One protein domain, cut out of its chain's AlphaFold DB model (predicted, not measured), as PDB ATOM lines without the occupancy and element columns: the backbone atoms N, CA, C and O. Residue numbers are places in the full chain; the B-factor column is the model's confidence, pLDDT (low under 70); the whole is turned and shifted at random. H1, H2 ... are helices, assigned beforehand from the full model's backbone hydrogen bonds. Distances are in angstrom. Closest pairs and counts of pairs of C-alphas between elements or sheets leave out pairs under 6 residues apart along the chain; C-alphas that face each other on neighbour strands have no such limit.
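AT A GLANCE: This is residues 14 to 137 of the 137 residues of an uncharacterized protein of Inquilinus sp (UniProt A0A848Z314). A long helix, H4, runs through the middle, with two more long helices crossing it on different sides, H6 and H5, and small helices at both ends of the stack. H2 and the one-turn H3 pack on one side of H4, while on the far side of the long helices H8 packs crosswise on the last part of H5, with H7 near it. The printed part has 124 residues with eight named helices, H1 to H8 in order along the chain, and no named strand; the class is all helix. The whole is compact, with a radius of gyration of the C-alphas of 13.5 A and spans of 38 by 36 by 24 A.

HOW THE PARTS SIT: H1, residues 14 to 17, and H2, residues 19 to 26, meet only through their link. H2 touches residues 47 to 54 of H4, residues 47 to 67, at a steep tilt of 43 degrees, the same way; the closest C-alphas are those of Pro 20 and Pro 47, 5.5 A apart. H3, residues 34 to 37, touches residues 50 to 57 of H4, with the C-alphas of Glu 35 and Ala 53 closest at 5.0 A. H4 is the hub, touching four helices. H4 and H5, residues 72 to 90, form a helical hairpin at a steep tilt of 42 degrees, opposite ways, closest at C-alphas 58 and 78, 6.5 A apart. H6, residues 94 to 110, touches H4 with 20 pairs of C-alphas within 8 A, closest at Ala 52 and Ala 103, 5.2 A, at a steep tilt of 43 degrees. H5 and H6, also a hairpin, only just touch, with 3 pairs within 8 A, the closest being the C-alphas of Val 88 and Lys 97, 6.4 A apart. H4, H5 and H6 are an up and down bundle, each running against the one before it. H7, residues 117 to 123, is close to but not clearly touching H4, with C-alphas 62 and 119 closest at 7.2 A. H8, residues 126 to 136, touches residues 85 to 90 of H5, closest at the C-alphas of Ala 89 and Thr 128, 5.1 A; at 71 degrees they are only just about perpendicular. H4 and H8 are apart. Every O i to N i+4 pair is within hydrogen-bond range in H2, H4, H5, H6 and H8, and 2 of 3 are in H7; H1 and H3 are too short for such a pair.

IN THESE COORDINATES: H1 begins at C-alpha 14, (4.744, -16.448, -32.048). H4 runs 30.3 A from C-alpha 47 at (-0.179, -24.176, -39.578) to C-alpha 67. H5 is 27.4 A long, H6 24.2 A and H8 15.5 A, which ends at C-alpha 136, (-21.862, -28.934, -33.462).

THE WHOLE: The C-alphas farthest apart are those of Thr 14 and Gly 68, 39.3 A. The printed part has no cut and no long link; it ends at Met 137, the chain's last residue. Mean pLDDT of the printed part is 84.2, and it is under 70 at residues 14 to 15, 92 and 134 to 137.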
ATOM      1  N   THR A  14       3.610 -15.582 -31.717       52.38
ATOM      2  CA  THR A  14       4.744 -16.448 -32.048       52.38
ATOM      3  C   THR A  14       4.444 -17.953 -32.092       52.38
ATOM      4  O   THR A  14       5.158 -18.668 -32.783       52.38
ATOM      5  N   HIS A  15       3.434 -18.458 -31.379       62.75
ATOM      6  CA  HIS A  15       3.151 -19.898 -31.278       62.75
ATOM      7  C   HIS A  15       2.353 -20.435 -32.467       62.75
ATOM      8  O   HIS A  15       2.551 -21.580 -32.852       62.75
ATOM      9  N   TYR A  16       1.503 -19.613 -33.093       70.44
ATOM     10  CA  TYR A  16       0.694 -20.055 -34.233       70.44
ATOM     11  C   TYR A  16       1.566 -20.354 -35.455       70.44
ATOM     12  O   TYR A  16       1.463 -21.423 -36.040       70.44
ATOM     13  N   ARG A  17       2.497 -19.451 -35.796       77.25
ATOM     14  CA  ARG A  17       3.456 -19.679 -36.894       77.25
ATOM     15  C   ARG A  17       4.470 -20.783 -36.593       77.25
ATOM     16  O   ARG A  17       4.988 -21.377 -37.522       77.25
ATOM     17  N   LYS A  18       4.742 -21.049 -35.313       82.38
ATOM     18  CA  LYS A  18       5.608 -22.149 -34.862       82.38
ATOM     19  C   LYS A  18       4.860 -23.468 -34.692       82.38
ATOM     20  O   LYS A  18       5.489 -24.461 -34.346       82.38
ATOM     21  N   LEU A  19       3.540 -23.489 -34.900       83.81
ATOM     22  CA  LEU A  19       2.742 -24.697 -34.735       83.81
ATOM     23  C   LEU A  19       3.308 -25.850 -35.575       83.81
ATOM     24  O   LEU A  19       3.508 -26.905 -34.987       83.81
ATOM     25  N   PRO A  20       3.665 -25.681 -36.865       89.50
ATOM     26  CA  PRO A  20       4.295 -26.751 -37.634       89.50
ATOM     27  C   PRO A  20       5.507 -27.388 -36.945       89.50
ATOM     28  O   PRO A  20       5.519 -28.600 -36.734       89.50
ATOM     29  N   ASP A  21       6.469 -26.569 -36.517       87.88
ATOM     30  CA  ASP A  21       7.689 -27.030 -35.846       87.88
ATOM     31  C   ASP A  21       7.380 -27.749 -34.529       87.88
ATOM     32  O   ASP A  21       7.954 -28.797 -34.237       87.88
ATOM     33  N   LEU A  22       6.442 -27.207 -33.746       86.19
ATOM     34  CA  LEU A  22       5.996 -27.809 -32.489       86.19
ATOM     35  C   LEU A  22       5.349 -29.174 -32.729       86.19
ATOM     36  O   LEU A  22       5.648 -30.127 -32.021       86.19
ATOM     37  N   LEU A  23       4.496 -29.308 -33.744       89.56
ATOM     38  CA  LEU A  23       3.841 -30.583 -34.048       89.56
ATOM     39  C   LEU A  23       4.846 -31.639 -34.504       89.56
ATOM     40  O   LEU A  23       4.771 -32.787 -34.072       89.56
ATOM     41  N   VAL A  24       5.790 -31.251 -35.359       90.06
ATOM     42  CA  VAL A  24       6.844 -32.132 -35.877       90.06
ATOM     43  C   VAL A  24       7.806 -32.564 -34.765       90.06
ATOM     44  O   VAL A  24       8.242 -33.716 -34.759       90.06
ATOM     45  N   GLY A  25       8.123 -31.668 -33.825       86.81
ATOM     46  CA  GLY A  25       9.033 -31.934 -32.709       86.81
ATOM     47  C   GLY A  25       8.398 -32.687 -31.536       86.81
ATOM     48  O   GLY A  25       8.999 -33.628 -31.016       86.81
ATOM     49  N   ASP A  26       7.185 -32.304 -31.131       85.75
ATOM     50  CA  ASP A  26       6.582 -32.755 -29.872       85.75
ATOM     51  C   ASP A  26       5.668 -33.980 -30.043       85.75
ATOM     52  O   ASP A  26       5.481 -34.751 -29.095       85.75
ATOM     53  N   VAL A  27       5.100 -34.196 -31.237       91.31
ATOM     54  CA  VAL A  27       4.209 -35.338 -31.493       91.31
ATOM     55  C   VAL A  27       5.002 -36.514 -32.051       91.31
ATOM     56  O   VAL A  27       5.402 -36.565 -33.217       91.31
ATOM     57  N   SER A  28       5.190 -37.525 -31.206       91.25
ATOM     58  CA  SER A  28       5.989 -38.704 -31.531       91.25
ATOM     59  C   SER A  28       5.419 -39.467 -32.725       91.25
ATOM     60  O   SER A  28       4.263 -39.888 -32.725       91.25
ATOM     61  N   GLY A  29       6.260 -39.678 -33.739       90.75
ATOM     62  CA  GLY A  29       5.897 -40.402 -34.958       90.75
ATOM     63  C   GLY A  29       5.154 -39.569 -36.005       90.75
ATOM     64  O   GLY A  29       4.966 -40.065 -37.112       90.75
ATOM     65  N   PHE A  30       4.785 -38.314 -35.715       94.19
ATOM     66  CA  PHE A  30       4.072 -37.472 -36.678       94.19
ATOM     67  C   PHE A  30       4.949 -37.072 -37.874       94.19
ATOM     68  O   PHE A  30       4.536 -37.255 -39.015       94.19
ATOM     69  N   ALA A  31       6.190 -36.637 -37.641       93.50
ATOM     70  CA  ALA A  31       7.129 -36.265 -38.708       93.50
ATOM     71  C   ALA A  31       7.435 -37.408 -39.698       93.50
ATOM     72  O   ALA A  31       7.725 -37.173 -40.866       93.50
ATOM     73  N   ALA A  32       7.372 -38.656 -39.221       92.88
ATOM     74  CA  ALA A  32       7.589 -39.861 -40.023       92.88
ATOM     75  C   ALA A  32       6.279 -40.464 -40.570       92.88
ATOM     76  O   ALA A  32       6.297 -41.532 -41.184       92.88
ATOM     77  N   SER A  33       5.139 -39.828 -40.300       94.19
ATOM     78  CA  SER A  33       3.826 -40.321 -40.704       94.19
ATOM     79  C   SER A  33       3.578 -40.096 -42.196       94.19
ATOM     80  O   SER A  33       4.083 -39.147 -42.802       94.19
ATOM     81  N   HIS A  34       2.757 -40.962 -42.790       94.12
ATOM     82  CA  HIS A  34       2.320 -40.797 -44.176       94.12
ATOM     83  C   HIS A  34       1.523 -39.496 -44.355       94.12
ATOM     84  O   HIS A  34       1.628 -38.836 -45.384       94.12
ATOM     85  N   GLU A  35       0.755 -39.107 -43.338       95.12
ATOM     86  CA  GLU A  35      -0.065 -37.901 -43.345       95.12
ATOM     87  C   GLU A  35       0.775 -36.627 -43.459       95.12
ATOM     88  O   GLU A  35       0.428 -35.738 -44.231       95.12
ATOM     89  N   TYR A  36       1.902 -36.557 -42.745       93.69
ATOM     90  CA  TYR A  36       2.836 -35.437 -42.862       93.69
ATOM     91  C   TYR A  36       3.607 -35.468 -44.191       93.69
ATOM     92  O   TYR A  36       3.781 -34.435 -44.840       93.69
ATOM     93  N   ALA A  37       4.016 -36.657 -44.645       93.19
ATOM     94  CA  ALA A  37       4.718 -36.820 -45.919       93.19
ATOM     95  C   ALA A  37       3.873 -36.377 -47.130       93.19
ATOM     96  O   ALA A  37       4.436 -35.904 -48.116       93.19
ATOM     97  N   ALA A  38       2.543 -36.488 -47.038       92.88
ATOM     98  CA  ALA A  38       1.598 -36.088 -48.080       92.88
ATOM     99  C   ALA A  38       1.431 -34.563 -48.239       92.88
ATOM    100  O   ALA A  38       0.820 -34.121 -49.211       92.88
ATOM    101  N   ILE A  39       1.954 -33.752 -47.313       92.62
ATOM    102  CA  ILE A  39       1.932 -32.289 -47.426       92.62
ATOM    103  C   ILE A  39       2.984 -31.852 -48.449       92.62
ATOM    104  O   ILE A  39       4.149 -32.254 -48.342       92.62
ATOM    105  N   ASN A  40       2.599 -30.984 -49.388       89.69
ATOM    106  CA  ASN A  40       3.537 -30.358 -50.318       89.69
ATOM    107  C   ASN A  40       4.592 -29.548 -49.547       89.69
ATOM    108  O   ASN A  40       4.243 -28.798 -48.640       89.69
ATOM    109  N   ASP A  41       5.867 -29.629 -49.938       84.31
ATOM    110  CA  ASP A  41       6.972 -28.937 -49.249       84.31
ATOM    111  C   ASP A  41       6.713 -27.455 -48.898       84.31
ATOM    112  O   ASP A  41       6.902 -27.103 -47.734       84.31
ATOM    113  N   PRO A  42       6.214 -26.580 -49.799       86.81
ATOM    114  CA  PRO A  42       5.954 -25.176 -49.450       86.81
ATOM    115  C   PRO A  42       4.787 -24.975 -48.467       86.81
ATOM    116  O   PRO A  42       4.605 -23.885 -47.929       86.81
ATOM    117  N   GLU A  43       3.967 -26.000 -48.240       88.75
ATOM    118  CA  GLU A  43       2.836 -25.967 -47.312       88.75
ATOM    119  C   GLU A  43       3.207 -26.476 -45.915       88.75
ATOM    120  O   GLU A  43       2.434 -26.282 -44.977       88.75
ATOM    121  N   ARG A  44       4.393 -27.074 -45.745       89.19
ATOM    122  CA  ARG A  44       4.858 -27.608 -44.454       89.19
ATOM    123  C   ARG A  44       5.182 -26.530 -43.424       89.19
ATOM    124  O   ARG A  44       5.158 -26.823 -42.236       89.19
ATOM    125  N   ASP A  45       5.391 -25.290 -43.859       87.75
ATOM    126  CA  ASP A  45       5.579 -24.137 -42.968       87.75
ATOM    127  C   ASP A  45       4.248 -23.483 -42.556       87.75
ATOM    128  O   ASP A  45       4.218 -22.517 -41.788       87.75
ATOM    129  N   ARG A  46       3.118 -23.975 -43.081       89.19
ATOM    130  CA  ARG A  46       1.792 -23.415 -42.810       89.19
ATOM    131  C   ARG A  46       1.103 -24.189 -41.680       89.19
ATOM    132  O   ARG A  46       1.076 -25.419 -41.712       89.19
ATOM    133  N   PRO A  47       0.499 -23.507 -40.689       89.50
ATOM    134  CA  PRO A  47      -0.179 -24.176 -39.578       89.50
ATOM    135  C   PRO A  47      -1.346 -25.063 -40.013       89.50
ATOM    136  O   PRO A  47      -1.540 -26.134 -39.446       89.50
ATOM    137  N   GLU A  48      -2.123 -24.647 -41.011       89.81
ATOM    138  CA  GLU A  48      -3.364 -25.319 -41.395       89.81
ATOM    139  C   GLU A  48      -3.134 -26.687 -42.049       89.81
ATOM    140  O   GLU A  48      -3.714 -27.660 -41.565       89.81
ATOM    141  N   PRO A  49      -2.283 -26.822 -43.087       91.31
ATOM    142  CA  PRO A  49      -2.037 -28.115 -43.726       91.31
ATOM    143  C   PRO A  49      -1.382 -29.112 -42.765       91.31
ATOM    144  O   PRO A  49      -1.737 -30.291 -42.750       91.31
ATOM    145  N   VAL A  50      -0.472 -28.637 -41.910       93.19
ATOM    146  CA  VAL A  50       0.201 -29.483 -40.915       93.19
ATOM    147  C   VAL A  50      -0.762 -29.919 -39.817       93.19
ATOM    148  O   VAL A  50      -0.762 -31.086 -39.426       93.19
ATOM    149  N   PHE A  51      -1.636 -29.030 -39.349       91.75
ATOM    150  CA  PHE A  51      -2.662 -29.395 -38.379       91.75
ATOM    151  C   PHE A  51      -3.703 -30.353 -38.972       91.75
ATOM    152  O   PHE A  51      -4.071 -31.325 -38.315       91.75
ATOM    153  N   ALA A  52      -4.123 -30.157 -40.225       91.50
ATOM    154  CA  ALA A  52      -4.994 -31.101 -40.926       91.50
ATOM    155  C   ALA A  52      -4.352 -32.496 -41.005       91.50
ATOM    156  O   ALA A  52      -4.983 -33.494 -40.657       91.50
ATOM    157  N   ALA A  53      -3.070 -32.577 -41.372       94.06
ATOM    158  CA  ALA A  53      -2.331 -33.837 -41.385       94.06
ATOM    159  C   ALA A  53      -2.252 -34.490 -39.994       94.06
ATOM    160  O   ALA A  53      -2.409 -35.706 -39.874       94.06
ATOM    161  N   LEU A  54      -2.069 -33.700 -38.930       94.38
ATOM    162  CA  LEU A  54      -2.103 -34.198 -37.552       94.38
ATOM    163  C   LEU A  54      -3.470 -34.800 -37.201       94.38
ATOM    164  O   LEU A  54      -3.544 -35.852 -36.565       94.38
ATOM    165  N   VAL A  55      -4.555 -34.155 -37.629       92.12
ATOM    166  CA  VAL A  55      -5.920 -34.655 -37.431       92.12
ATOM    167  C   VAL A  55      -6.114 -35.977 -38.170       92.12
ATOM    168  O   VAL A  55      -6.588 -36.936 -37.562       92.12
ATOM    169  N   ARG A  56      -5.674 -36.085 -39.428       93.75
ATOM    170  CA  ARG A  56      -5.717 -37.350 -40.184       93.75
ATOM    171  C   ARG A  56      -4.919 -38.458 -39.503       93.75
ATOM    172  O   ARG A  56      -5.409 -39.579 -39.357       93.75
ATOM    173  N   PHE A  57      -3.736 -38.126 -38.989       94.38
ATOM    174  CA  PHE A  57      -2.920 -39.065 -38.228       94.38
ATOM    175  C   PHE A  57      -3.654 -39.550 -36.968       94.38
ATOM    176  O   PHE A  57      -3.710 -40.750 -36.696       94.38
ATOM    177  N   CYS A  58      -4.306 -38.636 -36.245       93.00
ATOM    178  CA  CYS A  58      -5.150 -38.959 -35.097       93.00
ATOM    179  C   CYS A  58      -6.304 -39.903 -35.464       93.00
ATOM    180  O   CYS A  58      -6.539 -40.898 -34.774       93.00
ATOM    181  N   ILE A  59      -6.999 -39.626 -36.572       91.62
ATOM    182  CA  ILE A  59      -8.090 -40.462 -37.084       91.62
ATOM    183  C   ILE A  59      -7.572 -41.872 -37.368       91.62
ATOM    184  O   ILE A  59      -8.181 -42.839 -36.903       91.62
ATOM    185  N   ARG A  60      -6.438 -42.019 -38.064       92.62
ATOM    186  CA  ARG A  60      -5.853 -43.338 -38.340       92.62
ATOM    187  C   ARG A  60      -5.545 -44.102 -37.055       92.62
ATOM    188  O   ARG A  60      -5.902 -45.275 -36.958       92.62
ATOM    189  N   LEU A  61      -4.910 -43.458 -36.076       92.19
ATOM    190  CA  LEU A  61      -4.597 -44.087 -34.790       92.19
ATOM    191  C   LEU A  61      -5.873 -44.540 -34.063       92.19
ATOM    192  O   LEU A  61      -5.925 -45.654 -33.544       92.19
ATOM    193  N   HIS A  62      -6.941 -43.741 -34.082       90.56
ATOM    194  CA  HIS A  62      -8.225 -44.156 -33.516       90.56
ATOM    195  C   HIS A  62      -8.884 -45.305 -34.281       90.56
ATOM    196  O   HIS A  62      -9.413 -46.219 -33.648       90.56
ATOM    197  N   LYS A  63      -8.826 -45.316 -35.617       90.31
ATOM    198  CA  LYS A  63      -9.310 -46.453 -36.419       90.31
ATOM    199  C   LYS A  63      -8.554 -47.737 -36.064       90.31
ATOM    200  O   LYS A  63      -9.171 -48.787 -35.904       90.31
ATOM    201  N   GLN A  64      -7.238 -47.649 -35.871       90.56
ATOM    202  CA  GLN A  64      -6.419 -48.773 -35.413       90.56
ATOM    203  C   GLN A  64      -6.818 -49.232 -34.003       90.56
ATOM    204  O   GLN A  64      -6.966 -50.431 -33.790       90.56
ATOM    205  N   GLU A  65      -7.069 -48.303 -33.074       89.62
ATOM    206  CA  GLU A  65      -7.550 -48.619 -31.717       89.62
ATOM    207  C   GLU A  65      -8.908 -49.335 -31.714       89.62
ATOM    208  O   GLU A  65      -9.153 -50.211 -30.886       89.62
ATOM    209  N   MET A  66      -9.795 -48.974 -32.644       87.38
ATOM    210  CA  MET A  66     -11.088 -49.640 -32.816       87.38
ATOM    211  C   MET A  66     -10.946 -51.050 -33.402       87.38
ATOM    212  O   MET A  66     -11.741 -51.925 -33.065       87.38
ATOM    213  N   ALA A  67      -9.945 -51.279 -34.258       87.94
ATOM    214  CA  ALA A  67      -9.653 -52.589 -34.837       87.94
ATOM    215  C   ALA A  67      -8.912 -53.524 -33.862       87.94
ATOM    216  O   ALA A  67      -8.998 -54.746 -33.989       87.94
ATOM    217  N   GLY A  68      -8.196 -52.973 -32.879       87.88
ATOM    218  CA  GLY A  68      -7.506 -53.747 -31.856       87.88
ATOM    219  C   GLY A  68      -6.663 -52.892 -30.905       87.88
ATOM    220  O   GLY A  68      -6.539 -51.681 -31.073       87.88
ATOM    221  N   PRO A  69      -6.055 -53.501 -29.873       87.06
ATOM    222  CA  PRO A  69      -5.265 -52.763 -28.899       87.06
ATOM    223  C   PRO A  69      -4.065 -52.074 -29.557       87.06
ATOM    224  O   PRO A  69      -3.173 -52.738 -30.082       87.06
ATOM    225  N   LEU A  70      -4.001 -50.746 -29.449       86.56
ATOM    226  CA  LEU A  70      -2.833 -49.996 -29.904       86.56
ATOM    227  C   LEU A  70      -1.581 -50.349 -29.085       86.56
ATOM    228  O   LEU A  70      -1.691 -50.491 -27.852       86.56
ATOM    229  N   PRO A  71      -0.397 -50.384 -29.727       89.56
ATOM    230  CA  PRO A  71       0.890 -50.335 -29.049       89.56
ATOM    231  C   PRO A  71       0.965 -49.161 -28.066       89.56
ATOM    232  O   PRO A  71       0.381 -48.099 -28.277       89.56
ATOM    233  N   TRP A  72       1.722 -49.329 -26.982       83.31
ATOM    234  CA  TRP A  72       1.852 -48.297 -25.947       83.31
ATOM    235  C   TRP A  72       2.386 -46.961 -26.494       83.31
ATOM    236  O   TRP A  72       1.965 -45.907 -26.024       83.31
ATOM    237  N   ARG A  73       3.264 -47.004 -27.508       86.31
ATOM    238  CA  ARG A  73       3.805 -45.810 -28.181       86.31
ATOM    239  C   ARG A  73       2.701 -45.006 -28.856       86.31
ATOM    240  O   ARG A  73       2.574 -43.819 -28.594       86.31
ATOM    241  N   ASP A  74       1.847 -45.676 -29.617       89.69
ATOM    242  CA  ASP A  74       0.748 -45.039 -30.346       89.69
ATOM    243  C   ASP A  74      -0.314 -44.465 -29.401       89.69
ATOM    244  O   ASP A  74      -0.901 -43.417 -29.670       89.69
ATOM    245  N   ARG A  75      -0.519 -45.092 -28.233       87.44
ATOM    246  CA  ARG A  75      -1.366 -44.513 -27.176       87.44
ATOM    247  C   ARG A  75      -0.772 -43.232 -26.592       87.44
ATOM    248  O   ARG A  75      -1.528 -42.298 -26.334       87.44
ATOM    249  N   ALA A  76       0.542 -43.185 -26.376       88.44
ATOM    250  CA  ALA A  76       1.226 -41.981 -25.905       88.44
ATOM    251  C   ALA A  76       1.173 -40.866 -26.962       88.44
ATOM    252  O   ALA A  76       0.856 -39.726 -26.632       88.44
ATOM    253  N   THR A  77       1.363 -41.207 -28.239       92.19
ATOM    254  CA  THR A  77       1.181 -40.278 -29.361       92.19
ATOM    255  C   THR A  77      -0.240 -39.715 -29.400       92.19
ATOM    256  O   THR A  77      -0.412 -38.502 -29.485       92.19
ATOM    257  N   LEU A  78      -1.275 -40.552 -29.254       90.38
ATOM    258  CA  LEU A  78      -2.658 -40.070 -29.157       90.38
ATOM    259  C   LEU A  78      -2.839 -39.069 -28.007       90.38
ATOM    260  O   LEU A  78      -3.499 -38.049 -28.180       90.38
ATOM    261  N   GLN A  79      -2.242 -39.325 -26.838       89.38
ATOM    262  CA  GLN A  79      -2.297 -38.386 -25.713       89.38
ATOM    263  C   GLN A  79      -1.629 -37.042 -26.041       89.38
ATOM    264  O   GLN A  79      -2.196 -36.001 -25.709       89.38
ATOM    265  N   GLN A  80      -0.479 -37.049 -26.723       90.38
ATOM    266  CA  GLN A  80       0.187 -35.824 -27.184       90.38
ATOM    267  C   GLN A  80      -0.713 -35.031 -28.139       90.38
ATOM    268  O   GLN A  80      -0.909 -33.834 -27.940       90.38
ATOM    269  N   ILE A  81      -1.337 -35.705 -29.111       90.94
ATOM    270  CA  ILE A  81      -2.258 -35.073 -30.066       90.94
ATOM    271  C   ILE A  81      -3.450 -34.427 -29.344       90.94
ATOM    272  O   ILE A  81      -3.812 -33.288 -29.633       90.94
ATOM    273  N   HIS A  82      -4.042 -35.103 -28.356       88.56
ATOM    274  CA  HIS A  82      -5.116 -34.501 -27.561       88.56
ATOM    275  C   HIS A  82      -4.650 -33.275 -26.764       88.56
ATOM    276  O   HIS A  82      -5.416 -32.324 -26.613       88.56
ATOM    277  N   GLY A  83      -3.403 -33.274 -26.284       86.06
ATOM    278  CA  GLY A  83      -2.785 -32.102 -25.663       86.06
ATOM    279  C   GLY A  83      -2.672 -30.921 -26.629       86.06
ATOM    280  O   GLY A  83      -2.994 -29.795 -26.256       86.06
ATOM    281  N   VAL A  84      -2.306 -31.182 -27.887       87.44
ATOM    282  CA  VAL A  84      -2.288 -30.167 -28.950       87.44
ATOM    283  C   VAL A  84      -3.688 -29.607 -29.201       87.44
ATOM    284  O   VAL A  84      -3.851 -28.392 -29.280       87.44
ATOM    285  N   PHE A  85      -4.716 -30.453 -29.304       85.88
ATOM    286  CA  PHE A  85      -6.090 -29.970 -29.493       85.88
ATOM    287  C   PHE A  85      -6.545 -29.070 -28.343       85.88
ATOM    288  O   PHE A  85      -7.162 -28.033 -28.577       85.88
ATOM    289  N   GLU A  86      -6.177 -29.420 -27.111       85.56
ATOM    290  CA  GLU A  86      -6.475 -28.608 -25.933       85.56
ATOM    291  C   GLU A  86      -5.727 -27.273 -25.941       85.56
ATOM    292  O   GLU A  86      -6.310 -26.253 -25.575       85.56
ATOM    293  N   LEU A  87      -4.476 -27.258 -26.405       82.19
ATOM    294  CA  LEU A  87      -3.711 -26.033 -26.622       82.19
ATOM    295  C   LEU A  87      -4.413 -25.128 -27.649       82.19
ATOM    296  O   LEU A  87      -4.693 -23.972 -27.355       82.19
ATOM    297  N   VAL A  88      -4.772 -25.663 -28.819       80.88
ATOM    298  CA  VAL A  88      -5.471 -24.907 -29.875       80.88
ATOM    299  C   VAL A  88      -6.820 -24.377 -29.383       80.88
ATOM    300  O   VAL A  88      -7.176 -23.225 -29.630       80.88
ATOM    301  N   ALA A  89      -7.571 -25.178 -28.627       79.12
ATOM    302  CA  ALA A  89      -8.855 -24.759 -28.072       79.12
ATOM    303  C   ALA A  89      -8.727 -23.634 -27.027       79.12
ATOM    304  O   ALA A  89      -9.679 -22.869 -26.843       79.12
ATOM    305  N   ARG A  90      -7.568 -23.513 -26.366       79.31
ATOM    306  CA  ARG A  90      -7.239 -22.438 -25.416       79.31
ATOM    307  C   ARG A  90      -6.749 -21.149 -26.070       79.31
ATOM    308  O   ARG A  90      -6.661 -20.157 -25.366       79.31
ATOM    309  N   ASP A  91      -6.447 -21.142 -27.368       74.25
ATOM    310  CA  ASP A  91      -5.995 -19.932 -28.066       74.25
ATOM    311  C   ASP A  91      -7.054 -18.819 -27.960       74.25
ATOM    312  O   ASP A  91      -8.225 -19.037 -28.261       74.25
ATOM    313  N   ASP A  92      -6.684 -17.622 -27.521       68.19
ATOM    314  CA  ASP A  92      -7.634 -16.514 -27.367       68.19
ATOM    315  C   ASP A  92      -7.936 -15.808 -28.702       68.19
ATOM    316  O   ASP A  92      -8.877 -15.015 -28.804       68.19
ATOM    317  N   ILE A  93      -7.188 -16.116 -29.766       74.94
ATOM    318  CA  ILE A  93      -7.375 -15.512 -31.083       74.94
ATOM    319  C   ILE A  93      -8.404 -16.314 -31.887       74.94
ATOM    320  O   ILE A  93      -8.099 -17.312 -32.548       74.94
ATOM    321  N   ALA A  94      -9.645 -15.825 -31.882       70.31
ATOM    322  CA  ALA A  94     -10.794 -16.485 -32.505       70.31
ATOM    323  C   ALA A  94     -10.596 -16.840 -33.992       70.31
ATOM    324  O   ALA A  94     -11.010 -17.916 -34.413       70.31
ATOM    325  N   SER A  95      -9.943 -15.981 -34.784       72.94
ATOM    326  CA  SER A  95      -9.731 -16.228 -36.219       72.94
ATOM    327  C   SER A  95      -8.800 -17.410 -36.492       72.94
ATOM    328  O   SER A  95      -9.068 -18.197 -37.391       72.94
ATOM    329  N   ARG A  96      -7.746 -17.589 -35.689       75.94
ATOM    330  CA  ARG A  96      -6.790 -18.704 -35.824       75.94
ATOM    331  C   ARG A  96      -7.411 -20.017 -35.405       75.94
ATOM    332  O   ARG A  96      -7.283 -21.023 -36.100       75.94
ATOM    333  N   LYS A  97      -8.120 -19.970 -34.276       75.31
ATOM    334  CA  LYS A  97      -8.900 -21.094 -33.772       75.31
ATOM    335  C   LYS A  97      -9.908 -21.549 -34.817       75.31
ATOM    336  O   LYS A  97      -9.953 -22.733 -35.117       75.31
ATOM    337  N   LEU A  98     -10.646 -20.613 -35.415       77.88
ATOM    338  CA  LEU A  98     -11.579 -20.896 -36.501       77.88
ATOM    339  C   LEU A  98     -10.885 -21.628 -37.655       77.88
ATOM    340  O   LEU A  98     -11.338 -22.697 -38.041       77.88
ATOM    341  N   THR A  99      -9.759 -21.112 -38.149       82.00
ATOM    342  CA  THR A  99      -9.039 -21.720 -39.276       82.00
ATOM    343  C   THR A  99      -8.566 -23.151 -38.988       82.00
ATOM    344  O   THR A  99      -8.793 -24.046 -39.801       82.00
ATOM    345  N   LEU A 100      -7.936 -23.399 -37.835       82.06
ATOM    346  CA  LEU A 100      -7.462 -24.744 -37.472       82.06
ATOM    347  C   LEU A 100      -8.619 -25.724 -37.262       82.06
ATOM    348  O   LEU A 100      -8.509 -26.913 -37.545       82.06
ATOM    349  N   VAL A 101      -9.748 -25.221 -36.784       78.31
ATOM    350  CA  VAL A 101     -10.946 -26.022 -36.551       78.31
ATOM    351  C   VAL A 101     -11.619 -26.383 -37.859       78.31
ATOM    352  O   VAL A 101     -11.996 -27.539 -38.025       78.31
ATOM    353  N   THR A 102     -11.718 -25.446 -38.801       82.38
ATOM    354  CA  THR A 102     -12.152 -25.746 -40.169       82.38
ATOM    355  C   THR A 102     -11.277 -26.847 -40.765       82.38
ATOM    356  O   THR A 102     -11.809 -27.867 -41.180       82.38
ATOM    357  N   ALA A 103      -9.948 -26.731 -40.652       83.69
ATOM    358  CA  ALA A 103      -9.024 -27.768 -41.113       83.69
ATOM    359  C   ALA A 103      -9.254 -29.137 -40.433       83.69
ATOM    360  O   ALA A 103      -9.146 -30.181 -41.075       83.69
ATOM    361  N   MET A 104      -9.608 -29.154 -39.142       84.12
ATOM    362  CA  MET A 104      -9.969 -30.385 -38.433       84.12
ATOM    363  C   MET A 104     -11.265 -31.007 -38.960       84.12
ATOM    364  O   MET A 104     -11.339 -32.225 -39.102       84.12
ATOM    365  N   PHE A 105     -12.287 -30.197 -39.232       79.50
ATOM    366  CA  PHE A 105     -13.557 -30.684 -39.769       79.50
ATOM    367  C   PHE A 105     -13.427 -31.175 -41.204       79.50
ATOM    368  O   PHE A 105     -13.962 -32.239 -41.507       79.50
ATOM    369  N   ASP A 106     -12.682 -30.463 -42.046       85.06
ATOM    370  CA  ASP A 106     -12.412 -30.880 -43.421       85.06
ATOM    371  C   ASP A 106     -11.716 -32.249 -43.422       85.06
ATOM    372  O   ASP A 106     -12.181 -33.187 -44.069       85.06
ATOM    373  N   ALA A 107     -10.699 -32.429 -42.572       84.75
ATOM    374  CA  ALA A 107     -10.042 -33.724 -42.392       84.75
ATOM    375  C   ALA A 107     -10.990 -34.815 -41.849       84.75
ATOM    376  O   ALA A 107     -10.952 -35.958 -42.302       84.75
ATOM    377  N   LEU A 108     -11.868 -34.493 -40.890       82.12
ATOM    378  CA  LEU A 108     -12.865 -35.445 -40.377       82.12
ATOM    379  C   LEU A 108     -13.903 -35.838 -41.439       82.12
ATOM    380  O   LEU A 108     -14.389 -36.971 -41.414       82.12
ATOM    381  N   ALA A 109     -14.258 -34.923 -42.341       83.06
ATOM    382  CA  ALA A 109     -15.218 -35.163 -43.409       83.06
ATOM    383  C   ALA A 109     -14.634 -36.028 -44.529       83.06
ATOM    384  O   ALA A 109     -15.300 -36.961 -44.973       83.06
ATOM    385  N   GLU A 110     -13.398 -35.758 -44.942       81.25
ATOM    386  CA  GLU A 110     -12.735 -36.475 -46.035       81.25
ATOM    387  C   GLU A 110     -12.364 -37.919 -45.670       81.25
ATOM    388  O   GLU A 110     -12.554 -38.826 -46.477       81.25
ATOM    389  N   ASP A 111     -11.887 -38.166 -44.447       75.19
ATOM    390  CA  ASP A 111     -11.339 -39.469 -44.043       75.19
ATOM    391  C   ASP A 111     -12.352 -40.389 -43.338       75.19
ATOM    392  O   ASP A 111     -11.969 -41.269 -42.560       75.19
ATOM    393  N   GLU A 112     -13.661 -40.188 -43.538       74.00
ATOM    394  CA  GLU A 112     -14.724 -40.874 -42.773       74.00
ATOM    395  C   GLU A 112     -14.507 -40.774 -41.244       74.00
ATOM    396  O   GLU A 112     -14.882 -41.655 -40.454       74.00
ATOM    397  N   GLY A 113     -13.858 -39.693 -40.805       73.88
ATOM    398  CA  GLY A 113     -13.442 -39.465 -39.426       73.88
ATOM    399  C   GLY A 113     -14.610 -39.287 -38.459       73.88
ATOM    400  O   GLY A 113     -14.457 -39.446 -37.248       73.88
ATOM    401  N   TRP A 114     -15.817 -39.071 -38.978       79.19
ATOM    402  CA  TRP A 114     -17.049 -39.090 -38.191       79.19
ATOM    403  C   TRP A 114     -17.245 -40.395 -37.405       79.19
ATOM    404  O   TRP A 114     -17.769 -40.361 -36.290       79.19
ATOM    405  N   SER A 115     -16.758 -41.527 -37.925       82.06
ATOM    406  CA  SER A 115     -16.808 -42.828 -37.240       82.06
ATOM    407  C   SER A 115     -15.973 -42.875 -35.952       82.06
ATOM    408  O   SER A 115     -16.372 -43.516 -34.977       82.06
ATOM    409  N   VAL A 116     -14.846 -42.156 -35.904       84.75
ATOM    410  CA  VAL A 116     -13.948 -42.109 -34.736       84.75
ATOM    411  C   VAL A 116     -14.304 -40.992 -33.754       84.75
ATOM    412  O   VAL A 116     -13.776 -40.945 -32.639       84.75
ATOM    413  N   LEU A 117     -15.235 -40.109 -34.123       82.06
ATOM    414  CA  LEU A 117     -15.609 -38.947 -33.326       82.06
ATOM    415  C   LEU A 117     -16.077 -39.276 -31.897       82.06
ATOM    416  O   LEU A 117     -15.673 -38.568 -30.969       82.06
ATOM    417  N   PRO A 118     -16.864 -40.342 -31.645       82.31
ATOM    418  CA  PRO A 118     -17.213 -40.724 -30.278       82.31
ATOM    419  C   PRO A 118     -15.986 -41.076 -29.423       82.31
ATOM    420  O   PRO A 118     -15.963 -40.777 -28.229       82.31
ATOM    421  N   GLY A 119     -14.961 -41.692 -30.023       80.94
ATOM    422  CA  GLY A 119     -13.691 -42.011 -29.364       80.94
ATOM    423  C   GLY A 119     -12.871 -40.760 -29.056       80.94
ATOM    424  O   GLY A 119     -12.432 -40.584 -27.918       80.94
ATOM    425  N   LEU A 120     -12.765 -39.852 -30.032       80.56
ATOM    426  CA  LEU A 120     -12.119 -38.542 -29.886       80.56
ATOM    427  C   LEU A 120     -12.750 -37.730 -28.740       80.56
ATOM    428  O   LEU A 120     -12.052 -37.291 -27.823       80.56
ATOM    429  N   LYS A 121     -14.087 -37.609 -28.723       81.81
ATOM    430  CA  LYS A 121     -14.832 -36.832 -27.714       81.81
ATOM    431  C   LYS A 121     -14.574 -37.280 -26.275       81.81
ATOM    432  O   LYS A 121     -14.555 -36.441 -25.372       81.81
ATOM    433  N   LYS A 122     -14.363 -38.581 -26.040       83.25
ATOM    434  CA  LYS A 122     -14.085 -39.120 -24.695       83.25
ATOM    435  C   LYS A 122     -12.771 -38.603 -24.112       83.25
ATOM    436  O   LYS A 122     -12.647 -38.525 -22.893       83.25
ATOM    437  N   ARG A 123     -11.812 -38.253 -24.969       82.31
ATOM    438  CA  ARG A 123     -10.451 -37.849 -24.587       82.31
ATOM    439  C   ARG A 123     -10.218 -36.346 -24.674       82.31
ATOM    440  O   ARG A 123      -9.189 -35.868 -24.210       82.31
ATOM    441  N   PHE A 124     -11.174 -35.601 -25.225       83.19
ATOM    442  CA  PHE A 124     -11.123 -34.146 -25.225       83.19
ATOM    443  C   PHE A 124     -11.074 -33.596 -23.804       83.19
ATOM    444  O   PHE A 124     -11.912 -33.942 -22.958       83.19
ATOM    445  N   GLY A 125     -10.105 -32.706 -23.594       83.00
ATOM    446  CA  GLY A 125     -10.038 -31.837 -22.433       83.00
ATOM    447  C   GLY A 125     -11.200 -30.837 -22.398       83.00
ATOM    448  O   GLY A 125     -12.030 -30.794 -23.316       83.00
ATOM    449  N   PRO A 126     -11.312 -30.056 -21.313       83.31
ATOM    450  CA  PRO A 126     -12.439 -29.156 -21.095       83.31
ATOM    451  C   PRO A 126     -12.567 -28.090 -22.188       83.31
ATOM    452  O   PRO A 126     -13.680 -27.872 -22.669       83.31
ATOM    453  N   CYS A 127     -11.464 -27.470 -22.623       79.38
ATOM    454  CA  CYS A 127     -11.512 -26.421 -23.641       79.38
ATOM    455  C   CYS A 127     -11.884 -27.006 -25.001       79.38
ATOM    456  O   CYS A 127     -12.795 -26.500 -25.653       79.38
ATOM    457  N   THR A 128     -11.255 -28.118 -25.390       81.19
ATOM    458  CA  THR A 128     -11.556 -28.803 -26.655       81.19
ATOM    459  C   THR A 128     -13.008 -29.258 -26.696       81.19
ATOM    460  O   THR A 128     -13.697 -29.051 -27.688       81.19
ATOM    461  N   ARG A 129     -13.516 -29.840 -25.601       82.62
ATOM    462  CA  ARG A 129     -14.904 -30.303 -25.509       82.62
ATOM    463  C   ARG A 129     -15.897 -29.150 -25.577       82.62
ATOM    464  O   ARG A 129     -16.883 -29.256 -26.298       82.62
ATOM    465  N   HIS A 130     -15.656 -28.077 -24.823       80.12
ATOM    466  CA  HIS A 130     -16.507 -26.890 -24.845       80.12
ATOM    467  C   HIS A 130     -16.562 -26.298 -26.252       80.12
ATOM    468  O   HIS A 130     -17.643 -26.112 -26.804       80.12
ATOM    469  N   PHE A 131     -15.393 -26.103 -26.855       73.31
ATOM    470  CA  PHE A 131     -15.270 -25.569 -28.196       73.31
ATOM    471  C   PHE A 131     -15.971 -26.457 -29.237       73.31
ATOM    472  O   PHE A 131     -16.783 -25.978 -30.018       73.31
ATOM    473  N   PHE A 132     -15.737 -27.768 -29.202       74.31
ATOM    474  CA  PHE A 132     -16.339 -28.705 -30.148       74.31
ATOM    475  C   PHE A 132     -17.867 -28.815 -29.997       74.31
ATOM    476  O   PHE A 132     -18.576 -29.001 -30.981       74.31
ATOM    477  N   ASN A 133     -18.392 -28.676 -28.776       75.19
ATOM    478  CA  ASN A 133     -19.834 -28.661 -28.530       75.19
ATOM    479  C   ASN A 133     -20.503 -27.370 -29.016       75.19
ATOM    480  O   ASN A 133     -21.616 -27.442 -29.523       75.19
ATOM    481  N   LEU A 134     -19.841 -26.214 -28.881       68.50
ATOM    482  CA  LEU A 134     -20.345 -24.942 -29.412       68.50
ATOM    483  C   LEU A 134     -20.470 -24.945 -30.938       68.50
ATOM    484  O   LEU A 134     -21.285 -24.208 -31.471       68.50
ATOM    485  N   TRP A 135     -19.661 -25.756 -31.618       63.16
ATOM    486  CA  TRP A 135     -19.590 -25.809 -33.077       63.16
ATOM    487  C   TRP A 135     -20.465 -26.892 -33.729       63.16
ATOM    488  O   TRP A 135     -20.689 -26.831 -34.931       63.16
ATOM    489  N   ILE A 136     -20.930 -27.893 -32.971       61.97
ATOM    490  CA  ILE A 136     -21.862 -28.934 -33.462       61.97
ATOM    491  C   ILE A 136     -23.339 -28.521 -33.314       61.97
ATOM    492  O   ILE A 136     -24.207 -29.172 -33.899       61.97
ATOM    493  N   MET A 137     -23.628 -27.476 -32.532       46.66
ATOM    494  CA  MET A 137     -24.962 -26.862 -32.424       46.66
ATOM    495  C   MET A 137     -25.166 -25.804 -33.501       46.66
ATOM    496  O   MET A 137     -26.317 -25.707 -33.978       46.66
TER     497      MET A 137